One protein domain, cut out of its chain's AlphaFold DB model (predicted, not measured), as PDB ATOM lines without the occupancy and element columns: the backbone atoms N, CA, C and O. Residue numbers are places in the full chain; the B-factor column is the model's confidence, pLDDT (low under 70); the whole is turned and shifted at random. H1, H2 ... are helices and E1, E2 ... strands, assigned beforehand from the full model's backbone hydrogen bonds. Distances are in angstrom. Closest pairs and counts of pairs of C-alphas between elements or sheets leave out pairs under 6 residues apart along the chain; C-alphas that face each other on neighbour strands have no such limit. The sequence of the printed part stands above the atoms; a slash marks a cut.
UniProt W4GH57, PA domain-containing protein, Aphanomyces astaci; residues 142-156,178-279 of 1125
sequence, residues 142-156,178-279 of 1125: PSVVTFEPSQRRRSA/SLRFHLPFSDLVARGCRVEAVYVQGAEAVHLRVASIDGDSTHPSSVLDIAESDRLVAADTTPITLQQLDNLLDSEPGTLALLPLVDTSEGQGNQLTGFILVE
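This is residues 142 to 156 and 178 to 279 of the 1125 residues of the protein "PA domain-containing protein" of Aphanomyces astaci (UniProt W4GH57). Three small sheets are grouped round one middle near E5: E2, E1 and E5 side by side, the hairpin E3 and E4, which meets E5 through E4, and the hairpin E6 and E7, which meets E3 through E7. H2 lies far out at one end, and the long loop 214 to 230 reaches out at the other. The 117 printed residues run E1 E2 H1 E3 E4 E5 H2 E6 E7, mostly strand, with under half in named elements; each sheet is antiparallel. The whole is compact, radius of gyration of the C-alphas 14.8 A, spans 48 by 35 by 27 A.

Inner strand E1, residues 144 to 148, has edge strands E2, 181 to 184, and E5, 231 to 235, as neighbours; N 147 and O 181 are 2.8 A apart, N 148 and O 231 2.9 A. H1, 185 to 189, only grazes this sheet. E4, 205 to 213, touches E5, closest C-alphas Arg 209 and Arg 231, 4.3 A. E4 forms a hairpin with E3, 193 to 200; N 196 and O 209 are 2.9 A apart. E3 touches E7, 271 to 279, closest C-alphas Arg 194 and Gln 271, 4.1 A. E7 forms a hairpin with E6, 256 to 263; N 259 and O 276 are 2.9 A apart. H2, 245 to 249, is near E7 and apart from E3 and E4. In H1 and H2 every O i to N i+4 pair is within hydrogen-bond range.

E1 begins at C-alpha 144 (156.326, 194.389, 129.756). E3 is 21.1 A long, E4 23.6 A, E6 23.1 A and E7 24.2 A, ending at C-alpha 279 (136.265, 198.708, 130.121).

The farthest C-alphas, Thr 218 and Glu 252, are 49.4 A apart. Residues 157 to 177 are cut out, a gap of 10.4 A between C-alphas 156 and 178. The link E4 to E5 is long. Residues 150 to 156, 215 to 225 and 264 to 269 are among those with pLDDT under 70.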
ATOM      1  N   PRO A 142     150.593 191.081 129.747       87.44
ATOM      2  CA  PRO A 142     151.362 192.124 129.087       87.44
ATOM      3  C   PRO A 142     152.710 191.568 128.619       87.44
ATOM      4  O   PRO A 142     153.213 190.574 129.139       87.44
ATOM      5  N   SER A 143     153.329 192.238 127.661       86.81
ATOM      6  CA  SER A 143     154.704 191.972 127.242       86.81
ATOM      7  C   SER A 143     155.692 192.450 128.313       86.81
ATOM      8  O   SER A 143     156.679 191.773 128.612       86.81
ATOM      9  N   VAL A 144     155.421 193.621 128.897       85.81
ATOM     10  CA  VAL A 144     156.326 194.389 129.756       85.81
ATOM     11  C   VAL A 144     155.575 195.009 130.937       85.81
ATOM     12  O   VAL A 144     154.543 195.656 130.766       85.81
ATOM     13  N   VAL A 145     156.152 194.903 132.136       88.50
ATOM     14  CA  VAL A 145     155.735 195.658 133.331       88.50
ATOM     15  C   VAL A 145     156.751 196.767 133.614       88.50
ATOM     16  O   VAL A 145     157.960 196.586 133.465       88.50
ATOM     17  N   THR A 146     156.248 197.935 134.009       87.75
ATOM     18  CA  THR A 146     157.010 199.170 134.228       87.75
ATOM     19  C   THR A 146     157.057 199.514 135.712       87.75
ATOM     20  O   THR A 146     156.018 199.566 136.378       87.75
ATOM     21  N   PHE A 147     158.263 199.785 136.207       87.19
ATOM     22  CA  PHE A 147     158.577 199.964 137.619       87.19
ATOM     23  C   PHE A 147     159.143 201.355 137.929       87.19
ATOM     24  O   PHE A 147     159.873 201.940 137.130       87.19
ATOM     25  N   GLU A 148     158.863 201.852 139.133       84.19
ATOM     26  CA  GLU A 148     159.493 203.027 139.743       84.19
ATOM     27  C   GLU A 148     160.382 202.566 140.925       84.19
ATOM     28  O   GLU A 148     159.880 201.924 141.856       84.19
ATOM     29  N   PRO A 149     161.702 202.851 140.914       80.06
ATOM     30  CA  PRO A 149     162.642 202.308 141.891       80.06
ATOM     31  C   PRO A 149     162.545 202.994 143.261       80.06
ATOM     32  O   PRO A 149     162.631 204.217 143.390       80.06
ATOM     33  N   SER A 150     162.503 202.178 144.311       67.31
ATOM     34  CA  SER A 150     162.403 202.569 145.724       67.31
ATOM     35  C   SER A 150     163.560 203.444 146.237       67.31
ATOM     36  O   SER A 150     163.399 204.192 147.206       67.31
ATOM     37  N   GLN A 151     164.745 203.374 145.615       61.22
ATOM     38  CA  GLN A 151     165.965 204.020 146.110       61.22
ATOM     39  C   GLN A 151     166.653 204.911 145.066       61.22
ATOM     40  O   GLN A 151     167.235 204.425 144.096       61.22
ATOM     41  N   ARG A 152     166.759 206.216 145.365       49.59
ATOM     42  CA  ARG A 152     167.433 207.252 144.540       49.59
ATOM     43  C   ARG A 152     168.899 206.979 144.151       49.59
ATOM     44  O   ARG A 152     169.463 207.735 143.368       49.59
ATOM     45  N   ARG A 153     169.559 205.959 144.717       44.44
ATOM     46  CA  ARG A 153     170.911 205.538 144.295       44.44
ATOM     47  C   ARG A 153     170.902 204.520 143.152       44.44
ATOM     48  O   ARG A 153     171.895 204.447 142.437       44.44
ATOM     49  N   ARG A 154     169.815 203.763 142.974       51.47
ATOM     50  CA  ARG A 154     169.709 202.687 141.977       51.47
ATOM     51  C   ARG A 154     169.436 203.215 140.569       51.47
ATOM     52  O   ARG A 154     169.918 202.642 139.601       51.47
ATOM     53  N   SER A 155     168.761 204.361 140.458       48.66
ATOM     54  CA  SER A 155     168.478 205.044 139.186       48.66
ATOM     55  C   SER A 155     169.734 205.229 138.320       48.66
ATOM     56  O   SER A 155     169.680 205.063 137.109       48.66
ATOM     57  N   ALA A 156     170.885 205.501 138.949       43.09
ATOM     58  CA  ALA A 156     172.168 205.679 138.267       43.09
ATOM     59  C   ALA A 156     172.911 204.367 137.937       43.09
ATOM     60  O   ALA A 156     173.838 204.403 137.132       43.09
ATOM     61  N   SER A 178     162.337 209.257 132.968       52.12
ATOM     62  CA  SER A 178     163.790 209.004 133.084       52.12
ATOM     63  C   SER A 178     164.265 208.305 134.375       52.12
ATOM     64  O   SER A 178     165.461 208.064 134.552       52.12
ATOM     65  N   LEU A 179     163.351 207.964 135.287       62.78
ATOM     66  CA  LEU A 179     163.627 207.181 136.496       62.78
ATOM     67  C   LEU A 179     162.992 205.783 136.488       62.78
ATOM     68  O   LEU A 179     163.311 204.997 137.383       62.78
ATOM     69  N   ARG A 180     162.112 205.469 135.529       74.00
ATOM     70  CA  ARG A 180     161.439 204.165 135.442       74.00
ATOM     71  C   ARG A 180     162.310 203.118 134.743       74.00
ATOM     72  O   ARG A 180     163.310 203.436 134.103       74.00
ATOM     73  N   PHE A 181     161.944 201.850 134.906       80.50
ATOM     74  CA  PHE A 181     162.555 200.727 134.193       80.50
ATOM     75  C   PHE A 181     161.512 199.667 133.827       80.50
ATOM     76  O   PHE A 181     160.418 199.629 134.390       80.50
ATOM     77  N   HIS A 182     161.852 198.815 132.864       82.94
ATOM     78  CA  HIS A 182     160.934 197.881 132.218       82.94
ATOM     79  C   HIS A 182     161.457 196.448 132.337       82.94
ATOM     80  O   HIS A 182     162.633 196.210 132.066       82.94
ATOM     81  N   LEU A 183     160.593 195.497 132.701       82.56
ATOM     82  CA  LEU A 183     160.923 194.068 132.753       82.56
ATOM     83  C   LEU A 183     159.898 193.236 131.965       82.56
ATOM     84  O   LEU A 183     158.707 193.555 132.023       82.56
ATOM     85  N   PRO A 184     160.315 192.161 131.266       85.44
ATOM     86  CA  PRO A 184     159.383 191.238 130.628       85.44
ATOM     87  C   PRO A 184     158.465 190.582 131.662       85.44
ATOM     88  O   PRO A 184     158.925 190.108 132.702       85.44
ATOM     89  N   PHE A 185     157.167 190.512 131.372       87.75
ATOM     90  CA  PHE A 185     156.201 189.903 132.294       87.75
ATOM     91  C   PHE A 185     156.483 188.409 132.537       87.75
ATOM     92  O   PHE A 185     156.375 187.929 133.666       87.75
ATOM     93  N   SER A 186     156.946 187.701 131.499       83.81
ATOM     94  CA  SER A 186     157.410 186.308 131.569       83.81
ATOM     95  C   SER A 186     158.411 186.063 132.695       83.81
ATOM     96  O   SER A 186     158.360 185.027 133.353       83.81
ATOM     97  N   ASP A 187     159.303 187.022 132.929       82.56
ATOM     98  CA  ASP A 187     160.456 186.880 133.817       82.56
ATOM     99  C   ASP A 187     160.073 187.160 135.280       82.56
ATOM    100  O   ASP A 187     160.764 186.722 136.202       82.56
ATOM    101  N   LEU A 188     158.948 187.856 135.494       84.31
ATOM    102  CA  LEU A 188     158.319 188.051 136.800       84.31
ATOM    103  C   LEU A 188     157.540 186.797 137.216       84.31
ATOM    104  O   LEU A 188     157.733 186.298 138.325       84.31
ATOM    105  N   VAL A 189     156.715 186.254 136.311       84.25
ATOM    106  CA  VAL A 189     155.932 185.027 136.553       84.25
ATOM    107  C   VAL A 189     156.860 183.825 136.758       84.25
ATOM    108  O   VAL A 189     156.730 183.104 137.743       84.25
ATOM    109  N   ALA A 190     157.875 183.652 135.902       81.31
ATOM    110  CA  ALA A 190     158.848 182.558 136.004       81.31
ATOM    111  C   ALA A 190     159.734 182.603 137.267       81.31
ATOM    112  O   ALA A 190     160.500 181.670 137.511       81.31
ATOM    113  N   ARG A 191     159.656 183.678 138.061       77.69
ATOM    114  CA  ARG A 191     160.404 183.865 139.310       77.69
ATOM    115  C   ARG A 191     159.521 184.069 140.544       77.69
ATOM    116  O   ARG A 191     160.031 184.537 141.557       77.69
ATOM    117  N   GLY A 192     158.226 183.750 140.470       81.75
ATOM    118  CA  GLY A 192     157.324 183.865 141.618       81.75
ATOM    119  C   GLY A 192     157.319 185.275 142.213       81.75
ATOM    120  O   GLY A 192     157.549 185.451 143.407       81.75
ATOM    121  N   CYS A 193     157.169 186.302 141.370       86.12
ATOM    122  CA  CYS A 193     157.123 187.691 141.826       86.12
ATOM    123  C   CYS A 193     155.861 187.929 142.670       86.12
ATOM    124  O   CYS A 193     154.748 187.921 142.140       86.12
ATOM    125  N   ARG A 194     156.032 188.143 143.979       88.19
ATOM    126  CA  ARG A 194     154.937 188.385 144.927       88.19
ATOM    127  C   ARG A 194     154.793 189.880 145.183       88.19
ATOM    128  O   ARG A 194     155.798 190.591 145.260       88.19
ATOM    129  N   VAL A 195     153.562 190.370 145.307       88.69
ATOM    130  CA  VAL A 195     153.253 191.806 145.369       88.69
ATOM    131  C   VAL A 195     152.402 192.198 146.580       88.69
ATOM    132  O   VAL A 195     151.509 191.475 147.013       88.69
ATOM    133  N   GLU A 196     152.679 193.382 147.123       86.81
ATOM    134  CA  GLU A 196     151.968 193.981 148.256       86.81
ATOM    135  C   GLU A 196     151.369 195.346 147.888       86.81
ATOM    136  O   GLU A 196     151.947 196.120 147.120       86.81
ATOM    137  N   ALA A 197     150.206 195.659 148.460       83.75
ATOM    138  CA  ALA A 197     149.558 196.961 148.344       83.75
ATOM    139  C   ALA A 197     149.864 197.797 149.599       83.75
ATOM    140  O   ALA A 197     149.381 197.498 150.689       83.75
ATOM    141  N   VAL A 198     150.678 198.847 149.457       78.19
ATOM    142  CA  VAL A 198     151.185 199.643 150.591       78.19
ATOM    143  C   VAL A 198     150.671 201.075 150.522       78.19
ATOM    144  O   VAL A 198     150.956 201.796 149.565       78.19
ATOM    145  N   TYR A 199     149.960 201.521 151.559       76.75
ATOM    146  CA  TYR A 199     149.536 202.915 151.689       76.75
ATOM    147  C   TYR A 199     150.725 203.844 151.984       76.75
ATOM    148  O   TYR A 199     151.484 203.637 152.932       76.75
ATOM    149  N   VAL A 200     150.886 204.893 151.176       71.44
ATOM    150  CA  VAL A 200     151.997 205.843 151.265       71.44
ATOM    151  C   VAL A 200     151.489 207.174 151.806       71.44
ATOM    152  O   VAL A 200     151.058 208.041 151.054       71.44
ATOM    153  N   GLN A 201     151.611 207.372 153.122       59.72
ATOM    154  CA  GLN A 201     151.127 208.571 153.827       59.72
ATOM    155  C   GLN A 201     151.623 209.906 153.229       59.72
ATOM    156  O   GLN A 201     150.931 210.911 153.308       59.72
ATOM    157  N   GLY A 202     152.810 209.932 152.609       61.12
ATOM    158  CA  GLY A 202     153.356 211.129 151.946       61.12
ATOM    159  C   GLY A 202     152.790 211.435 150.551       61.12
ATOM    160  O   GLY A 202     153.181 212.441 149.966       61.12
ATOM    161  N   ALA A 203     151.929 210.570 150.011       57.41
ATOM    162  CA  ALA A 203     151.277 210.706 148.705       57.41
ATOM    163  C   ALA A 203     149.753 210.456 148.762       57.41
ATOM    164  O   ALA A 203     149.099 210.488 147.726       57.41
ATOM    165  N   GLU A 204     149.216 210.154 149.953       70.44
ATOM    166  CA  GLU A 204     147.817 209.777 150.230       70.44
ATOM    167  C   GLU A 204     147.260 208.631 149.353       70.44
ATOM    168  O   GLU A 204     146.051 208.429 149.268       70.44
ATOM    169  N   ALA A 205     148.145 207.827 148.751       69.25
ATOM    170  CA  ALA A 205     147.818 206.811 147.753       69.25
ATOM    171  C   ALA A 205     148.334 205.415 148.135       69.25
ATOM    172  O   ALA A 205     149.369 205.268 148.792       69.25
ATOM    173  N   VAL A 206     147.648 204.371 147.660       76.75
ATOM    174  CA  VAL A 206     148.124 202.981 147.735       76.75
ATOM    175  C   VAL A 206     149.061 202.704 146.557       76.75
ATOM    176  O   VAL A 206     148.764 203.045 145.414       76.75
ATOM    177  N   HIS A 207     150.220 202.111 146.828       82.31
ATOM    178  CA  HIS A 207     151.215 201.725 145.826       82.31
ATOM    179  C   HIS A 207     151.314 200.199 145.760       82.31
ATOM    180  O   HIS A 207     151.573 199.571 146.787       82.31
ATOM    181  N   LEU A 208     151.202 199.618 144.560       86.88
ATOM    182  CA  LEU A 208     151.572 198.220 144.327       86.88
ATOM    183  C   LEU A 208     153.099 198.111 144.322       86.88
ATOM    184  O   LEU A 208     153.773 198.892 143.641       86.88
ATOM    185  N   ARG A 209     153.657 197.176 145.087       87.88
ATOM    186  CA  ARG A 209     155.104 196.983 145.234       87.88
ATOM    187  C   ARG A 209     155.478 195.514 145.201       87.88
ATOM    188  O   ARG A 209     154.661 194.657 145.512       87.88
ATOM    189  N   VAL A 210     156.734 195.237 144.878       87.38
ATOM    190  CA  VAL A 210     157.345 193.915 145.053       87.38
ATOM    191  C   VAL A 210     157.448 193.601 146.548       87.38
ATOM    192  O   VAL A 210     158.139 194.318 147.271       87.38
ATOM    193  N   ALA A 211     156.806 192.528 147.000       85.06
ATOM    194  CA  ALA A 211     156.938 191.998 148.358       85.06
ATOM    195  C   ALA A 211     158.154 191.063 148.464       85.06
ATOM    196  O   ALA A 211     158.989 191.218 149.350       85.06
ATOM    197  N   SER A 212     158.276 190.121 147.524       84.38
ATOM    198  CA  SER A 212     159.408 189.199 147.390       84.38
ATOM    199  C   SER A 212     159.499 188.663 145.956       84.38
ATOM    200  O   SER A 212     158.554 188.775 145.175       84.38
ATOM    201  N   ILE A 213     160.647 188.092 145.586       79.06
ATOM    202  CA  ILE A 213     160.830 187.378 144.313       79.06
ATOM    203  C   ILE A 213     161.674 186.143 144.594       79.06
ATOM    204  O   ILE A 213     162.775 186.262 145.140       79.06
ATOM    205  N   ASP A 214     161.195 184.973 144.183       75.75
ATOM    206  CA  ASP A 214     161.854 183.717 144.506       75.75
ATOM    207  C   ASP A 214     163.229 183.601 143.820       75.75
ATOM    208  O   ASP A 214     163.462 183.961 142.654       75.75
ATOM    209  N   GLY A 215     164.210 183.179 144.617       58.00
ATOM    210  CA  GLY A 215     165.608 183.060 144.219       58.00
ATOM    211  C   GLY A 215     165.936 181.626 143.842       58.00
ATOM    212  O   GLY A 215     166.219 180.819 144.725       58.00
ATOM    213  N   ASP A 216     165.937 181.311 142.545       45.28
ATOM    214  CA  ASP A 216     166.361 179.987 142.095       45.28
ATOM    215  C   ASP A 216     167.834 179.739 142.460       45.28
ATOM    216  O   ASP A 216     168.748 180.435 142.019       45.28
ATOM    217  N   SER A 217     168.062 178.678 143.231       44.00
ATOM    218  CA  SER A 217     169.375 178.131 143.571       44.00
ATOM    219  C   SER A 217     170.313 177.873 142.379       44.00
ATOM    220  O   SER A 217     171.522 177.752 142.588       44.00
ATOM    221  N   THR A 218     169.797 177.783 141.146       44.41
ATOM    222  CA  THR A 218     170.604 177.578 139.933       44.41
ATOM    223  C   THR A 218     171.151 178.867 139.305       44.41
ATOM    224  O   THR A 218     172.152 178.799 138.585       44.41
ATOM    225  N   HIS A 219     170.581 180.042 139.608       44.72
ATOM    226  CA  HIS A 219     170.980 181.324 139.018       44.72
ATOM    227  C   HIS A 219     171.126 182.438 140.074       44.72
ATOM    228  O   HIS A 219     170.195 182.697 140.833       44.72
ATOM    229  N   PRO A 220     172.269 183.155 140.135       42.00
ATOM    230  CA  PRO A 220     172.469 184.206 141.130       42.00
ATOM    231  C   PRO A 220     171.441 185.332 140.961       42.00
ATOM    232  O   PRO A 220     171.161 185.776 139.847       42.00
ATOM    233  N   SER A 221     170.929 185.840 142.082       41.78
ATOM    234  CA  SER A 221     169.837 186.822 142.190       41.78
ATOM    235  C   SER A 221     170.199 188.257 141.747       41.78
ATOM    236  O   SER A 221     169.653 189.232 142.252       41.78
ATOM    237  N   SER A 222     171.116 188.399 140.788       46.34
ATOM    238  CA  SER A 222     171.750 189.653 140.360       46.34
ATOM    239  C   SER A 222     171.535 189.988 138.875       46.34
ATOM    240  O   SER A 222     172.386 190.644 138.281       46.34
ATOM    241  N   VAL A 223     170.472 189.470 138.245       52.44
ATOM    242  CA  VAL A 223     170.268 189.550 136.777       52.44
ATOM    243  C   VAL A 223     169.124 190.484 136.357       52.44
ATOM    244  O   VAL A 223     169.172 191.034 135.264       52.44
ATOM    245  N   LEU A 224     168.117 190.697 137.212       57.28
ATOM    246  CA  LEU A 224     166.900 191.468 136.881       57.28
ATOM    247  C   LEU A 224     166.814 192.846 137.568       57.28
ATOM    248  O   LEU A 224     165.788 193.503 137.461       57.28
ATOM    249  N   ASP A 225     167.854 193.249 138.310       66.56
ATOM    250  CA  ASP A 225     168.059 194.564 138.964       66.56
ATOM    251  C   ASP A 225     166.886 195.172 139.784       66.56
ATOM    252  O   ASP A 225     166.957 196.314 140.233       66.56
ATOM    253  N   ILE A 226     165.854 194.377 140.065       74.69
ATOM    254  CA  ILE A 226     164.655 194.641 140.876       74.69
ATOM    255  C   ILE A 226     164.905 194.389 142.376       74.69
ATOM    256  O   ILE A 226     165.854 193.695 142.750       74.69
ATOM    257  N   ALA A 227     164.119 194.990 143.273       73.69
ATOM    258  CA  ALA A 227     164.111 194.673 144.705       73.69
ATOM    259  C   ALA A 227     162.710 194.746 145.315       73.69
ATOM    260  O   ALA A 227     161.808 195.400 144.799       73.69
ATOM    261  N   GLU A 228     162.600 194.125 146.486       78.19
ATOM    262  CA  GLU A 228     161.562 194.370 147.482       78.19
ATOM    263  C   GLU A 228     161.337 195.886 147.667       78.19
ATOM    264  O   GLU A 228     162.285 196.678 147.716       78.19
ATOM    265  N   SER A 229     160.073 196.294 147.773       78.81
ATOM    266  CA  SER A 229     159.564 197.674 147.798       78.81
ATOM    267  C   SER A 229     159.665 198.516 146.509       78.81
ATOM    268  O   SER A 229     159.132 199.631 146.508       78.81
ATOM    269  N   ASP A 230     160.256 198.029 145.407       84.25
ATOM    270  CA  ASP A 230     160.138 198.707 144.101       84.25
ATOM    271  C   ASP A 230     158.671 198.682 143.621       84.25
ATOM    272  O   ASP A 230     157.954 197.696 143.812       84.25
ATOM    273  N   ARG A 231     158.192 199.791 143.042       87.25
ATOM    274  CA  ARG A 231     156.767 200.036 142.757       87.25
ATOM    275  C   ARG A 231     156.398 199.613 141.336       87.25
ATOM    276  O   ARG A 231     157.077 200.022 140.402       87.25
ATOM    277  N   LEU A 232     155.280 198.910 141.160       90.19
ATOM    278  CA  LEU A 232     154.664 198.657 139.851       90.19
ATOM    279  C   LEU A 232     153.787 199.861 139.453       90.19
ATOM    280  O   LEU A 232     153.033 200.376 140.280       90.19
ATOM    281  N   VAL A 233     153.890 200.324 138.201       85.19
ATOM    282  CA  VAL A 233     153.224 201.560 137.729       85.19
ATOM    283  C   VAL A 233     152.327 201.332 136.513       85.19
ATOM    284  O   VAL A 233     151.217 201.856 136.465       85.19
ATOM    285  N   ALA A 234     152.793 200.568 135.526       84.94
ATOM    286  CA  ALA A 234     152.066 200.318 134.281       84.94
ATOM    287  C   ALA A 234     152.431 198.946 133.701       84.94
ATOM    288  O   ALA A 234     153.523 198.441 133.967       84.94
ATOM    289  N   ALA A 235     151.567 198.380 132.863       84.88
ATOM    290  CA  ALA A 235     151.888 197.220 132.038       84.88
ATOM    291  C   ALA A 235     151.434 197.457 130.591       84.88
ATOM    292  O   ALA A 235     150.346 197.983 130.373       84.88
ATOM    293  N   ASP A 236     152.305 197.159 129.619       82.00
ATOM    294  CA  ASP A 236     152.165 197.549 128.202       82.00
ATOM    295  C   ASP A 236     151.606 198.982 128.038       82.00
ATOM    296  O   ASP A 236     150.554 199.204 127.445       82.00
ATOM    297  N   THR A 237     152.305 199.939 128.669       77.31
ATOM    298  CA  THR A 237     151.982 201.380 128.818       77.31
ATOM    299  C   THR A 237     150.654 201.745 129.495       77.31
ATOM    300  O   THR A 237     150.448 202.913 129.823       77.31
ATOM    301  N   THR A 238     149.787 200.782 129.806       80.06
ATOM    302  CA  THR A 238     148.519 201.017 130.511       80.06
ATOM    303  C   THR A 238     148.767 201.140 132.023       80.06
ATOM    304  O   THR A 238     149.390 200.245 132.600       80.06
ATOM    305  N   PRO A 239     148.320 202.219 132.698       83.31
ATOM    306  CA  PRO A 239     148.565 202.411 134.127       83.31
ATOM    307  C   PRO A 239     147.817 201.374 134.974       83.31
ATOM    308  O   PRO A 239     146.637 201.105 134.747       83.31
ATOM    309  N   ILE A 240     148.506 200.823 135.974       86.19
ATOM    310  CA  ILE A 240     147.933 199.874 136.936       86.19
ATOM    311  C   ILE A 240     147.181 200.668 138.010       86.19
ATOM    312  O   ILE A 240     147.748 201.586 138.610       86.19
ATOM    313  N   THR A 241     145.927 200.305 138.282       81.50
ATOM    314  CA  THR A 241     145.146 200.857 139.399       81.50
ATOM    315  C   THR A 241     145.057 199.872 140.566       81.50
ATOM    316  O   THR A 241     145.208 198.665 140.394       81.50
ATOM    317  N   LEU A 242     144.794 200.411 141.759       77.62
ATOM    318  CA  LEU A 242     144.420 199.673 142.974       77.62
ATOM    319  C   LEU A 242     143.087 200.182 143.559       77.62
ATOM    320  O   LEU A 242     142.804 200.010 144.742       77.62
ATOM    321  N   GLN A 243     142.281 200.862 142.742       72.06
ATOM    322  CA  GLN A 243     140.900 201.202 143.072       72.06
ATOM    323  C   GLN A 243     140.073 199.910 143.147       72.06
ATOM    324  O   GLN A 243     140.177 199.072 142.254       72.06
ATOM    325  N   GLN A 244     139.262 199.748 144.199       72.94
ATOM    326  CA  GLN A 244     138.346 198.605 144.310       72.94
ATOM    327  C   GLN A 244     137.379 198.585 143.121       72.94
ATOM    328  O   GLN A 244     136.953 199.650 142.663       72.94
ATOM    329  N   LEU A 245     137.024 197.383 142.662       71.81
ATOM    330  CA  LEU A 245     136.254 197.179 141.438       71.81
ATOM    331  C   LEU A 245     134.904 197.913 141.467       71.81
ATOM    332  O   LEU A 245     134.590 198.600 140.504       71.81
ATOM    333  N   ASP A 246     134.180 197.903 142.587       72.12
ATOM    334  CA  ASP A 246     132.900 198.617 142.749       72.12
ATOM    335  C   ASP A 246     133.014 200.113 142.403       72.12
ATOM    336  O   ASP A 246     132.286 200.630 141.557       72.12
ATOM    337  N   ASN A 247     134.010 200.803 142.973       73.44
ATOM    338  CA  ASN A 247     134.258 202.229 142.717       73.44
ATOM    339  C   ASN A 247     134.664 202.506 141.256       73.44
ATOM    340  O   ASN A 247     134.642 203.655 140.816       73.44
ATOM    341  N   LEU A 248     135.127 201.487 140.528       76.94
ATOM    342  CA  LEU A 248     135.439 201.564 139.104       76.94
ATOM    343  C   LEU A 248     134.191 201.290 138.246       76.94
ATOM    344  O   LEU A 248     134.022 201.944 137.222       76.94
ATOM    345  N   LEU A 249     133.307 200.381 138.668       78.12
ATOM    346  CA  LEU A 249     132.016 200.110 138.022       78.12
ATOM    347  C   LEU A 249     131.032 201.289 138.167       78.12
ATOM    348  O   LEU A 249     130.274 201.549 137.237       78.12
ATOM    349  N   ASP A 250     131.134 202.064 139.252       75.38
ATOM    350  CA  ASP A 250     130.441 203.351 139.472       75.38
ATOM    351  C   ASP A 250     130.945 204.510 138.565       75.38
ATOM    352  O   ASP A 250     130.458 205.640 138.660       75.38
ATOM    353  N   SER A 251     131.956 204.289 137.712       78.56
ATOM    354  CA  SER A 251     132.570 205.351 136.894       78.56
ATOM    355  C   SER A 251     131.828 205.632 135.575       78.56
ATOM    356  O   SER A 251     130.983 204.873 135.112       78.56
ATOM    357  N   GLU A 252     132.171 206.744 134.916       82.50
ATOM    358  CA  GLU A 252     131.578 207.125 133.625       82.50
ATOM    359  C   GLU A 252     131.822 206.051 132.539       82.50
ATOM    360  O   GLU A 252     132.962 205.589 132.379       82.50
ATOM    361  N   PRO A 253     130.810 205.679 131.727       81.62
ATOM    362  CA  PRO A 253     130.982 204.755 130.611       81.62
ATOM    363  C   PRO A 253     132.108 205.183 129.663       81.62
ATOM    364  O   PRO A 253     132.224 206.350 129.277       81.62
ATOM    365  N   GLY A 254     132.930 204.225 129.240       79.62
ATOM    366  CA  GLY A 254     134.199 204.429 128.535       79.62
ATOM    367  C   GLY A 254     135.408 204.659 129.452       79.62
ATOM    368  O   GLY A 254     136.464 205.039 128.950       79.62
ATOM    369  N   THR A 255     135.268 204.451 130.765       83.12
ATOM    370  CA  THR A 255     136.399 204.341 131.698       83.12
ATOM    371  C   THR A 255     137.178 203.051 131.421       83.12
ATOM    372  O   THR A 255     136.577 202.002 131.184       83.12
ATOM    373  N   LEU A 256     138.511 203.145 131.449       83.69
ATOM    374  CA  LEU A 256     139.458 202.049 131.229       83.69
ATOM    375  C   LEU A 256     140.421 201.960 132.414       83.69
ATOM    376  O   LEU A 256     140.996 202.978 132.803       83.69
ATOM    377  N   ALA A 257     140.638 200.760 132.950       85.06
ATOM    378  CA  ALA A 257     141.588 200.533 134.035       85.06
ATOM    379  C   ALA A 257     142.189 199.123 133.995       85.06
ATOM    380  O   ALA A 257     141.537 198.176 133.560       85.06
ATOM    381  N   LEU A 258     143.428 198.990 134.473       87.12
ATOM    382  CA  LEU A 258     144.145 197.720 134.544       87.12
ATOM    383  C   LEU A 258     144.349 197.309 136.009       87.12
ATOM    384  O   LEU A 258     145.034 198.008 136.758       87.12
ATOM    385  N   LEU A 259     143.764 196.179 136.401       88.44
ATOM    386  CA  LEU A 259     143.900 195.575 137.729       88.44
ATOM    387  C   LEU A 259     144.911 194.416 137.683       88.44
ATOM    388  O   LEU A 259     144.916 193.676 136.697       88.44
ATOM    389  N   PRO A 260     145.764 194.226 138.705       88.50
ATOM    390  CA  PRO A 260     146.619 193.043 138.806       88.50
ATOM    391  C   PRO A 260     145.792 191.799 139.165       88.50
ATOM    392  O   PRO A 260     144.901 191.878 140.007       88.50
ATOM    393  N   LEU A 261     146.128 190.650 138.576       86.50
ATOM    394  CA  LEU A 261     145.706 189.339 139.073       86.50
ATOM    395  C   LEU A 261     146.822 188.738 139.927       86.50
ATOM    396  O   LEU A 261     147.996 188.768 139.538       86.50
ATOM    397  N   VAL A 262     146.444 188.179 141.072       85.25
ATOM    398  CA  VAL A 262     147.333 187.426 141.955       85.25
ATOM    399  C   VAL A 262     146.716 186.072 142.285       85.25
ATOM    400  O   VAL A 262     145.510 185.976 142.465       85.25
ATOM    401  N   ASP A 263     147.554 185.040 142.357       79.12
ATOM    402  CA  ASP A 263     147.253 183.798 143.081       79.12
ATOM    403  C   ASP A 263     147.260 184.114 144.593       79.12
ATOM    404  O   ASP A 263     147.983 185.026 145.017       79.12
ATOM    405  N   THR A 264     146.477 183.402 145.405       68.06
ATOM    406  CA  THR A 264     146.477 183.536 146.875       68.06
ATOM    407  C   THR A 264     146.622 182.204 147.618       68.06
ATOM    408  O   THR A 264     146.714 182.200 148.848       68.06
ATOM    409  N   SER A 265     146.722 181.092 146.889       65.62
ATOM    410  CA  SER A 265     146.624 179.724 147.400       65.62
ATOM    411  C   SER A 265     147.695 179.367 148.439       65.62
ATOM    412  O   SER A 265     148.780 179.965 148.497       65.62
ATOM    413  N   GLU A 266     147.393 178.371 149.286       43.03
ATOM    414  CA  GLU A 266     148.227 177.982 150.430       43.03
ATOM    415  C   GLU A 266     149.715 177.796 150.064       43.03
ATOM    416  O   GLU A 266     150.119 176.864 149.368       43.03
ATOM    417  N   GLY A 267     150.557 178.696 150.581       53.12
ATOM    418  CA  GLY A 267     152.011 178.700 150.374       53.12
ATOM    419  C   GLY A 267     152.508 179.524 149.176       53.12
ATOM    420  O   GLY A 267     153.688 179.902 149.155       53.12
ATOM    421  N   GLN A 268     151.643 179.877 148.222       52.09
ATOM    422  CA  GLN A 268     151.988 180.800 147.135       52.09
ATOM    423  C   GLN A 268     151.798 182.264 147.557       52.09
ATOM    424  O   GLN A 268     152.688 183.081 147.310       52.09
ATOM    425  N   GLY A 269     150.732 182.599 148.295       62.06
ATOM    426  CA  GLY A 269     150.424 183.998 148.640       62.06
ATOM    427  C   GLY A 269     150.339 184.890 147.392       62.06
ATOM    428  O   GLY A 269     150.322 184.358 146.293       62.06
ATOM    429  N   ASN A 270     150.336 186.222 147.555       82.62
ATOM    430  CA  ASN A 270     150.061 187.226 146.504       82.62
ATOM    431  C   ASN A 270     151.021 187.217 145.281       82.62
ATOM    432  O   ASN A 270     151.746 188.188 145.043       82.62
ATOM    433  N   GLN A 271     151.067 186.144 144.501       86.19
ATOM    434  CA  GLN A 271     151.967 185.957 143.368       86.19
ATOM    435  C   GLN A 271     151.321 186.505 142.097       86.19
ATOM    436  O   GLN A 271     150.238 186.072 141.722       86.19
ATOM    437  N   LEU A 272     151.985 187.442 141.417       87.62
ATOM    438  CA  LEU A 272     151.456 188.103 140.222       87.62
ATOM    439  C   LEU A 272     151.319 187.104 139.057       87.62
ATOM    440  O   LEU A 272     152.325 186.660 138.503       87.62
ATOM    441  N   THR A 273     150.082 186.784 138.675       86.38
ATOM    442  CA  THR A 273     149.748 185.802 137.623       86.38
ATOM    443  C   THR A 273     149.335 186.444 136.304       86.38
ATOM    444  O   THR A 273     149.603 185.880 135.245       86.38
ATOM    445  N   GLY A 274     148.743 187.640 136.339       87.88
ATOM    446  CA  GLY A 274     148.223 188.326 135.155       87.88
ATOM    447  C   GLY A 274     147.723 189.735 135.458       87.88
ATOM    448  O   GLY A 274     148.046 190.319 136.492       87.88
ATOM    449  N   PHE A 275     146.908 190.275 134.555       90.00
ATOM    450  CA  PHE A 275     146.146 191.506 134.753       90.00
ATOM    451  C   PHE A 275     144.756 191.367 134.113       90.00
ATOM    452  O   PHE A 275     144.605 190.650 133.123       90.00
ATOM    453  N   ILE A 276     143.757 192.095 134.614       89.94
ATOM    454  CA  ILE A 276     142.479 192.306 133.919       89.94
ATOM    455  C   ILE A 276     142.390 193.757 133.459       89.94
ATOM    456  O   ILE A 276     142.523 194.687 134.255       89.94
ATOM    457  N   LEU A 277     142.122 193.941 132.168       89.69
ATOM    458  CA  LEU A 277     141.667 195.208 131.611       89.69
ATOM    459  C   LEU A 277     140.143 195.282 131.744       89.69
ATOM    460  O   LEU A 277     139.421 194.450 131.186       89.69
ATOM    461  N   VAL A 278     139.679 196.296 132.465       89.50
ATOM    462  CA  VAL A 278     138.270 196.629 132.675       89.50
ATOM    463  C   VAL A 278     137.907 197.810 131.771       89.50
ATOM    464  O   VAL A 278     138.543 198.861 131.843       89.50
ATOM    465  N   GLU A 279     136.883 197.648 130.932       90.06
ATOM    466  CA  GLU A 279     136.265 198.708 130.121       90.06
ATOM    467  C   GLU A 279     134.781 198.826 130.490       90.06
ATOM    468  O   GLU A 279     134.022 197.877 130.308       90.06
TER     469      GLU A 279